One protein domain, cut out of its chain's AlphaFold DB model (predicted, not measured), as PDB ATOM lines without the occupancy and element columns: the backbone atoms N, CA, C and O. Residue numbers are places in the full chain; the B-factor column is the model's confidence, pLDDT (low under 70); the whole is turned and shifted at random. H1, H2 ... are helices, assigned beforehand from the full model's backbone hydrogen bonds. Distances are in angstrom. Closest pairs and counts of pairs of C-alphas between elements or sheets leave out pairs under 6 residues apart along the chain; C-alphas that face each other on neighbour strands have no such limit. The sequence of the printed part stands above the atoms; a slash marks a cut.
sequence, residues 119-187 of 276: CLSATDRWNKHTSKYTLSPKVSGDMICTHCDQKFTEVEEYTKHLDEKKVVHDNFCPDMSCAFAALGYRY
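This is residues 119 to 187 of the 276 residues of the protein "C2H2-type domain-containing protein" of Metschnikowia bicuspidata var. bicuspidata NRRL YB-4993 (UniProt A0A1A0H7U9). What shape is this? With little regular structure, H1 and H2 make a helical hairpin, H3 packs on H1, and long loops join them. What builds it? Three named helices, H1, H2, H3, hold 26 of 69 printed residues; the class is all helix. It is compact, radius of gyration of the C-alphas 11.2 A, spans 29 by 27 by 19 A.

Which helices touch? H1, residues 122 to 132, touches H2, residues 155 to 164, opposite ways at 37 degrees, only just a steep tilt; the closest C-alphas, Thr 123 and Thr 159, are 5.1 A apart. H3, residues 179 to 183, touches H1, the closest C-alphas, Trp 126 and Ala 182, 5.5 A apart. Their backbones? In H1, H2 and H3 every O i to N i+4 pair is within hydrogen-bond range.

Where does H1 start? C-alpha 122 is at (143.277, 161.413, 184.846); H1 is 15.6 A long. Where does H3 end? C-alpha 183 is at (149.722, 161.158, 184.495).

Any cut? The printed part has no cut; both links are long. Low confidence? Residues 119 and 136 to 141 have pLDDT under 70.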
ATOM      1  N   CYS A 119     140.393 152.951 187.269       68.25
ATOM      2  CA  CYS A 119     139.033 153.411 187.555       68.25
ATOM      3  C   CYS A 119     138.924 154.914 187.840       68.25
ATOM      4  O   CYS A 119     137.816 155.445 187.823       68.25
ATOM      5  N   LEU A 120     140.038 155.603 188.107       84.38
ATOM      6  CA  LEU A 120     140.027 157.040 188.373       84.38
ATOM      7  C   LEU A 120     140.316 157.822 187.096       84.38
ATOM      8  O   LEU A 120     141.217 157.469 186.324       84.38
ATOM      9  N   SER A 121     139.604 158.933 186.927       91.06
ATOM     10  CA  SER A 121     139.901 159.895 185.870       91.06
ATOM     11  C   SER A 121     141.350 160.397 185.998       91.06
ATOM     12  O   SER A 121     141.947 160.419 187.082       91.06
ATOM     13  N   ALA A 122     141.978 160.752 184.880       90.75
ATOM     14  CA  ALA A 122     143.277 161.413 184.846       90.75
ATOM     15  C   ALA A 122     143.273 162.682 185.706       90.75
ATOM     16  O   ALA A 122     144.242 162.927 186.429       90.75
ATOM     17  N   THR A 123     142.166 163.426 185.691       92.94
ATOM     18  CA  THR A 123     141.978 164.626 186.513       92.94
ATOM     19  C   THR A 123     141.997 164.302 188.013       92.94
ATOM     20  O   THR A 123     142.749 164.918 188.770       92.94
ATOM     21  N   ASP A 124     141.270 163.272 188.456       93.00
ATOM     22  CA  ASP A 124     141.265 162.865 189.871       93.00
ATOM     23  C   ASP A 124     142.634 162.366 190.333       93.00
ATOM     24  O   ASP A 124     143.068 162.643 191.455       93.00
ATOM     25  N   ARG A 125     143.333 161.622 189.466       90.56
ATOM     26  CA  ARG A 125     144.700 161.156 189.738       90.56
ATOM     27  C   ARG A 125     145.652 162.330 189.921       90.56
ATOM     28  O   ARG A 125     146.444 162.319 190.863       90.56
ATOM     29  N   TRP A 126     145.553 163.338 189.057       92.12
ATOM     30  CA  TRP A 126     146.349 164.555 189.156       92.12
ATOM     31  C   TRP A 126     146.068 165.319 190.452       92.12
ATOM     32  O   TRP A 126     147.005 165.597 191.197       92.12
ATOM     33  N   ASN A 127     144.798 165.550 190.786       92.38
ATOM     34  CA  ASN A 127     144.395 166.272 191.998       92.38
ATOM     35  C   ASN A 127     144.847 165.569 193.285       92.38
ATOM     36  O   ASN A 127     145.359 166.192 194.217       92.38
ATOM     37  N   LYS A 128     144.718 164.238 193.341       91.06
ATOM     38  CA  LYS A 128     145.246 163.457 194.470       91.06
ATOM     39  C   LYS A 128     146.761 163.589 194.578       91.06
ATOM     40  O   LYS A 128     147.287 163.703 195.683       91.06
ATOM     41  N   HIS A 129     147.462 163.601 193.450       88.56
ATOM     42  CA  HIS A 129     148.910 163.729 193.436       88.56
ATOM     43  C   HIS A 129     149.384 165.115 193.887       88.56
ATOM     44  O   HIS A 129     150.272 165.195 194.732       88.56
ATOM     45  N   THR A 130     148.774 166.191 193.384       88.81
ATOM     46  CA  THR A 130     149.100 167.575 193.775       88.81
ATOM     47  C   THR A 130     148.781 167.851 195.241       88.81
ATOM     48  O   THR A 130     149.535 168.562 195.898       88.81
ATOM     49  N   SER A 131     147.717 167.246 195.784       89.00
ATOM     50  CA  SER A 131     147.366 167.390 197.205       89.00
ATOM     51  C   SER A 131     148.383 166.746 198.153       89.00
ATOM     52  O   SER A 131     148.576 167.215 199.272       89.00
ATOM     53  N   LYS A 132     149.035 165.662 197.714       86.94
ATOM     54  CA  LYS A 132     149.899 164.840 198.568       86.94
ATOM     55  C   LYS A 132     151.383 165.147 198.402       86.94
ATOM     56  O   LYS A 132     152.142 165.003 199.359       86.94
ATOM     57  N   TYR A 133     151.801 165.522 197.199       83.75
ATOM     58  CA  TYR A 133     153.207 165.684 196.856       83.75
ATOM     59  C   TYR A 133     153.482 167.098 196.361       83.75
ATOM     60  O   TYR A 133     152.826 167.600 195.449       83.75
ATOM     61  N   THR A 134     154.513 167.725 196.926       81.50
ATOM     62  CA  THR A 134     155.046 168.982 196.408       81.50
ATOM     63  C   THR A 134     155.743 168.704 195.082       81.50
ATOM     64  O   THR A 134     156.846 168.158 195.038       81.50
ATOM     65  N   LEU A 135     155.074 169.051 193.986       75.12
ATOM     66  CA  LEU A 135     155.629 168.922 192.648       75.12
ATOM     67  C   LEU A 135     156.792 169.893 192.454       75.12
ATOM     68  O   LEU A 135     156.746 171.046 192.887       75.12
ATOM     69  N   SER A 136     157.825 169.451 191.738       64.19
ATOM     70  CA  SER A 136     158.868 170.368 191.284       64.19
ATOM     71  C   SER A 136     158.246 171.443 190.369       64.19
ATOM     72  O   SER A 136     157.544 171.073 189.424       64.19
ATOM     73  N   PRO A 137     158.526 172.744 190.573       56.62
ATOM     74  CA  PRO A 137     157.778 173.874 189.994       56.62
ATOM     75  C   PRO A 137     157.944 174.084 188.476       56.62
ATOM     76  O   PRO A 137     157.591 175.134 187.951       56.62
ATOM     77  N   LYS A 138     158.504 173.118 187.742       55.00
ATOM     78  CA  LYS A 138     158.748 173.227 186.300       55.00
ATOM     79  C   LYS A 138     158.336 171.957 185.571       55.00
ATOM     80  O   LYS A 138     159.186 171.193 185.118       55.00
ATOM     81  N   VAL A 139     157.035 171.788 185.346       61.25
ATOM     82  CA  VAL A 139     156.569 171.044 184.162       61.25
ATOM     83  C   VAL A 139     156.659 171.995 182.959       61.25
ATOM     84  O   VAL A 139     155.677 172.321 182.313       61.25
ATOM     85  N   SER A 140     157.846 172.560 182.723       50.28
ATOM     86  CA  SER A 140     158.073 173.545 181.664       50.28
ATOM     87  C   SER A 140     158.406 172.803 180.376       50.28
ATOM     88  O   SER A 140     159.574 172.562 180.066       50.28
ATOM     89  N   GLY A 141     157.370 172.377 179.663       66.31
ATOM     90  CA  GLY A 141     157.479 171.799 178.331       66.31
ATOM     91  C   GLY A 141     156.120 171.363 177.807       66.31
ATOM     92  O   GLY A 141     155.292 170.896 178.585       66.31
ATOM     93  N   ASP A 142     155.918 171.501 176.497       77.31
ATOM     94  CA  ASP A 142     154.696 171.072 175.816       77.31
ATOM     95  C   ASP A 142     154.389 169.607 176.159       77.31
ATOM     96  O   ASP A 142     155.163 168.694 175.834       77.31
ATOM     97  N   MET A 143     153.253 169.365 176.811       87.25
ATOM     98  CA  MET A 143     152.739 168.014 177.005       87.25
ATOM     99  C   MET A 143     152.065 167.585 175.714       87.25
ATOM    100  O   MET A 143     151.129 168.226 175.252       87.25
ATOM    101  N   ILE A 144     152.561 166.510 175.110       90.75
ATOM    102  CA  ILE A 144     152.048 166.018 173.831       90.75
ATOM    103  C   ILE A 144     151.248 164.747 174.079       90.75
ATOM    104  O   ILE A 144     151.778 163.763 174.607       90.75
ATOM    105  N   CYS A 145     149.978 164.753 173.678       92.69
ATOM    106  CA  CYS A 145     149.135 163.571 173.755       92.69
ATOM    107  C   CYS A 145     149.584 162.524 172.734       92.69
ATOM    108  O   CYS A 145     149.568 162.754 171.533       92.69
ATOM    109  N   THR A 146     149.913 161.322 173.203       89.12
ATOM    110  CA  THR A 146     150.387 160.218 172.340       89.12
ATOM    111  C   THR A 146     149.304 159.588 171.456       89.12
ATOM    112  O   THR A 146     149.598 158.676 170.686       89.12
ATOM    113  N   HIS A 147     148.045 160.001 171.623       90.88
ATOM    114  CA  HIS A 147     146.913 159.507 170.841       90.88
ATOM    115  C   HIS A 147     146.639 160.371 169.600       90.88
ATOM    116  O   HIS A 147     146.341 159.824 168.545       90.88
ATOM    117  N   CYS A 148     146.716 161.696 169.727       93.75
ATOM    118  CA  CYS A 148     146.342 162.645 168.670       93.75
ATOM    119  C   CYS A 148     147.417 163.701 168.364       93.75
ATOM    120  O   CYS A 148     147.146 164.618 167.596       93.75
ATOM    121  N   ASP A 149     148.591 163.614 168.995       92.44
ATOM    122  CA  ASP A 149     149.722 164.543 168.860       92.44
ATOM    123  C   ASP A 149     149.399 166.022 169.171       92.44
ATOM    124  O   ASP A 149     150.184 166.919 168.861       92.44
ATOM    125  N   GLN A 150     148.271 166.290 169.842       95.19
ATOM    126  CA  GLN A 150     147.930 167.617 170.353       95.19
ATOM    127  C   GLN A 150     148.886 168.018 171.476       95.19
ATOM    128  O   GLN A 150     149.254 167.193 172.320       95.19
ATOM    129  N   LYS A 151     149.284 169.289 171.468       94.81
ATOM    130  CA  LYS A 151     150.186 169.881 172.450       94.81
ATOM    131  C   LYS A 151     149.393 170.726 173.433       94.81
ATOM    132  O   LYS A 151     148.525 171.483 173.013       94.81
ATOM    133  N   PHE A 152     149.748 170.624 174.703       94.00
ATOM    134  CA  PHE A 152     149.109 171.330 175.801       94.00
ATOM    135  C   PHE A 152     150.171 172.064 176.610       94.00
ATOM    136  O   PHE A 152     151.231 171.501 176.916       94.00
ATOM    137  N   THR A 153     149.888 173.319 176.945       91.25
ATOM    138  CA  THR A 153     150.719 174.140 177.832       91.25
ATOM    139  C   THR A 153     150.359 173.907 179.293       91.25
ATOM    140  O   THR A 153     151.242 173.873 180.147       91.25
ATOM    141  N   GLU A 154     149.072 173.696 179.576       90.31
ATOM    142  CA  GLU A 154     148.549 173.508 180.926       90.31
ATOM    143  C   GLU A 154     148.259 172.036 181.233       90.31
ATOM    144  O   GLU A 154     147.788 171.270 180.387       90.31
ATOM    145  N   VAL A 155     148.544 171.618 182.472       90.31
ATOM    146  CA  VAL A 155     148.356 170.217 182.893       90.31
ATOM    147  C   VAL A 155     146.876 169.875 183.018       90.31
ATOM    148  O   VAL A 155     146.482 168.761 182.688       90.31
ATOM    149  N   GLU A 156     146.054 170.829 183.446       92.19
ATOM    150  CA  GLU A 156     144.615 170.628 183.631       92.19
ATOM    151  C   GLU A 156     143.887 170.388 182.304       92.19
ATOM    152  O   GLU A 156     143.027 169.511 182.210       92.19
ATOM    153  N   GLU A 157     144.258 171.126 181.253       94.12
ATOM    154  CA  GLU A 157     143.753 170.889 179.897       94.12
ATOM    155  C   GLU A 157     144.164 169.504 179.396       94.12
ATOM    156  O   GLU A 157     143.350 168.763 178.842       94.12
ATOM    157  N   TYR A 158     145.416 169.116 179.654       94.12
ATOM    158  CA  TYR A 158     145.919 167.806 179.271       94.12
ATOM    159  C   TYR A 158     145.178 166.664 179.983       94.12
ATOM    160  O   TYR A 158     144.823 165.675 179.341       94.12
ATOM    161  N   THR A 159     144.897 166.776 181.287       94.38
ATOM    162  CA  THR A 159     144.164 165.729 182.022       94.38
ATOM    163  C   THR A 159     142.720 165.607 181.557       94.38
ATOM    164  O   THR A 159     142.264 164.485 181.331       94.38
ATOM    165  N   LYS A 160     142.031 166.735 181.325       95.75
ATOM    166  CA  LYS A 160     140.670 166.741 180.763       95.75
ATOM    167  C   LYS A 160     140.641 166.075 179.390       95.75
ATOM    168  O   LYS A 160     139.808 165.208 179.141       95.75
ATOM    169  N   HIS A 161     141.617 166.390 178.539       95.88
ATOM    170  CA  HIS A 161     141.752 165.761 177.230       95.88
ATOM    171  C   HIS A 161     141.932 164.234 177.318       95.88
ATOM    172  O   HIS A 161     141.324 163.488 176.545       95.88
ATOM    173  N   LEU A 162     142.758 163.750 178.253       94.25
ATOM    174  CA  LEU A 162     142.941 162.310 178.464       94.25
ATOM    175  C   LEU A 162     141.637 161.626 178.899       94.25
ATOM    176  O   LEU A 162     141.364 160.516 178.435       94.25
ATOM    177  N   ASP A 163     140.837 162.290 179.736       94.94
ATOM    178  CA  ASP A 163     139.540 161.794 180.204       94.94
ATOM    179  C   ASP A 163     138.497 161.757 179.079       94.94
ATOM    180  O   ASP A 163     137.847 160.730 178.868       94.94
ATOM    181  N   GLU A 164     138.399 162.824 178.282       96.56
ATOM    182  CA  GLU A 164     137.506 162.903 177.118       96.56
ATOM    183  C   GLU A 164     137.810 161.823 176.077       96.56
ATOM    184  O   GLU A 164     136.907 161.178 175.535       96.56
ATOM    185  N   LYS A 165     139.100 161.601 175.797       95.19
ATOM    186  CA  LYS A 165     139.557 160.571 174.855       95.19
ATOM    187  C   LYS A 165     139.647 159.180 175.483       95.19
ATOM    188  O   LYS A 165     139.967 158.231 174.768       95.19
ATOM    189  N   LYS A 166     139.359 159.050 176.787       92.69
ATOM    190  CA  LYS A 166     139.450 157.804 177.569       92.69
ATOM    191  C   LYS A 166     140.789 157.087 177.358       92.69
ATOM    192  O   LYS A 166     140.845 155.867 177.193       92.69
ATOM    193  N   VAL A 167     141.880 157.854 177.312       91.31
ATOM    194  CA  VAL A 167     143.220 157.308 177.075       91.31
ATOM    195  C   VAL A 167     143.718 156.651 178.356       91.31
ATOM    196  O   VAL A 167     144.018 157.312 179.349       91.31
ATOM    197  N   VAL A 168     143.842 155.328 178.318       89.00
ATOM    198  CA  VAL A 168     144.372 154.549 179.437       89.00
ATOM    199  C   VAL A 168     145.902 154.587 179.415       89.00
ATOM    200  O   VAL A 168     146.544 154.341 178.389       89.00
ATOM    201  N   HIS A 169     146.493 154.911 180.564       90.31
ATOM    202  CA  HIS A 169     147.934 154.873 180.791       90.31
ATOM    203  C   HIS A 169     148.255 153.815 181.844       90.31
ATOM    204  O   HIS A 169     147.767 153.910 182.965       90.31
ATOM    205  N   ASP A 170     149.133 152.873 181.497       90.38
ATOM    206  CA  ASP A 170     149.527 151.769 182.389       90.38
ATOM    207  C   ASP A 170     150.950 151.927 182.944       90.38
ATOM    208  O   ASP A 170     151.360 151.236 183.876       90.38
ATOM    209  N   ASN A 171     151.753 152.813 182.346       92.88
ATOM    210  CA  ASN A 171     153.178 152.928 182.642       92.88
ATOM    211  C   ASN A 171     153.459 154.216 183.419       92.88
ATOM    212  O   ASN A 171     153.658 155.271 182.820       92.88
ATOM    213  N   PHE A 172     153.515 154.128 184.744       92.62
ATOM    214  CA  PHE A 172     153.742 155.277 185.627       92.62
ATOM    215  C   PHE A 172     155.213 155.439 186.012       92.62
ATOM    216  O   PHE A 172     155.956 154.456 186.097       92.62
ATOM    217  N   CYS A 173     155.636 156.685 186.245       92.56
ATOM    218  CA  CYS A 173     156.955 156.942 186.817       92.56
ATOM    219  C   CYS A 173     157.004 156.430 188.268       92.56
ATOM    220  O   CYS A 173     156.074 156.703 189.022       92.56
ATOM    221  N   PRO A 174     158.061 155.706 188.686       91.25
ATOM    222  CA  PRO A 174     158.190 155.261 190.077       91.25
ATOM    223  C   PRO A 174     158.544 156.397 191.054       91.25
ATOM    224  O   PRO A 174     158.536 156.184 192.262       91.25
ATOM    225  N   ASP A 175     158.856 157.594 190.553       89.06
ATOM    226  CA  ASP A 175     159.157 158.770 191.368       89.06
ATOM    227  C   ASP A 175     157.898 159.573 191.693       89.06
ATOM    228  O   ASP A 175     157.371 160.266 190.827       89.06
ATOM    229  N   MET A 176     157.459 159.541 192.951       88.19
ATOM    230  CA  MET A 176     156.269 160.275 193.407       88.19
ATOM    231  C   MET A 176     156.447 161.802 193.388       88.19
ATOM    232  O   MET A 176     155.474 162.535 193.508       88.19
ATOM    233  N   SER A 177     157.674 162.311 193.243       87.50
ATOM    234  CA  SER A 177     157.895 163.751 193.041       87.50
ATOM    235  C   SER A 177     157.655 164.189 191.589       87.50
ATOM    236  O   SER A 177     157.517 165.381 191.302       87.50
ATOM    237  N   CYS A 178     157.588 163.232 190.658       88.88
ATOM    238  CA  CYS A 178     157.424 163.489 189.236       88.88
ATOM    239  C   CYS A 178     155.943 163.602 188.857       88.88
ATOM    240  O   CYS A 178     155.139 162.733 189.171       88.88
ATOM    241  N   ALA A 179     155.593 164.611 188.055       89.31
ATOM    242  CA  ALA A 179     154.241 164.773 187.509       89.31
ATOM    243  C   ALA A 179     153.743 163.523 186.747       89.31
ATOM    244  O   ALA A 179     152.561 163.175 186.778       89.31
ATOM    245  N   PHE A 180     154.655 162.792 186.099       90.50
ATOM    246  CA  PHE A 180     154.332 161.579 185.345       90.50
ATOM    247  C   PHE A 180     154.123 160.329 186.214       90.50
ATOM    248  O   PHE A 180     153.801 159.268 185.671       90.50
ATOM    249  N   ALA A 181     154.263 160.420 187.539       91.31
ATOM    250  CA  ALA A 181     153.759 159.381 188.435       91.31
ATOM    251  C   ALA A 181     152.225 159.378 188.500       91.31
ATOM    252  O   ALA A 181     151.633 158.306 188.595       91.31
ATOM    253  N   ALA A 182     151.577 160.541 188.353       90.44
ATOM    254  CA  ALA A 182     150.118 160.647 188.268       90.44
ATOM    255  C   ALA A 182     149.591 160.445 186.844       90.44
ATOM    256  O   ALA A 182     148.664 159.664 186.620       90.44
ATOM    257  N   LEU A 183     150.194 161.151 185.881       90.62
ATOM    258  CA  LEU A 183     149.722 161.158 184.495       90.62
ATOM    259  C   LEU A 183     150.019 159.829 183.796       90.62
ATOM    260  O   LEU A 183     149.176 159.307 183.069       90.62
ATOM    261  N   GLY A 184     151.208 159.270 184.031       91.56
ATOM    262  CA  GLY A 184     151.682 158.058 183.374       91.56
ATOM    263  C   GLY A 184     151.923 158.210 181.871       91.56
ATOM    264  O   GLY A 184     151.848 159.293 181.290       91.56
ATOM    265  N   TYR A 185     152.240 157.082 181.244       92.38
ATOM    266  CA  TYR A 185     152.489 156.951 179.816       92.38
ATOM    267  C   TYR A 185     151.703 155.782 179.230       92.38
ATOM    268  O   TYR A 185     151.626 154.696 179.815       92.38
ATOM    269  N   ARG A 186     151.224 155.965 177.996       91.94
ATOM    270  CA  ARG A 186     150.612 154.893 177.202       91.94
ATOM    271  C   ARG A 186     151.596 153.764 176.908       91.94
ATOM    272  O   ARG A 186     151.281 152.595 177.088       91.94
ATOM    273  N   TYR A 187     152.811 154.104 176.479       93.12
ATOM    274  CA  TYR A 187     153.802 153.113 176.064       93.12
ATOM    275  C   TYR A 187     154.976 153.006 177.034       93.12
ATOM    276  O   TYR A 187     155.583 154.002 177.430       93.12
TER     277      TYR A 187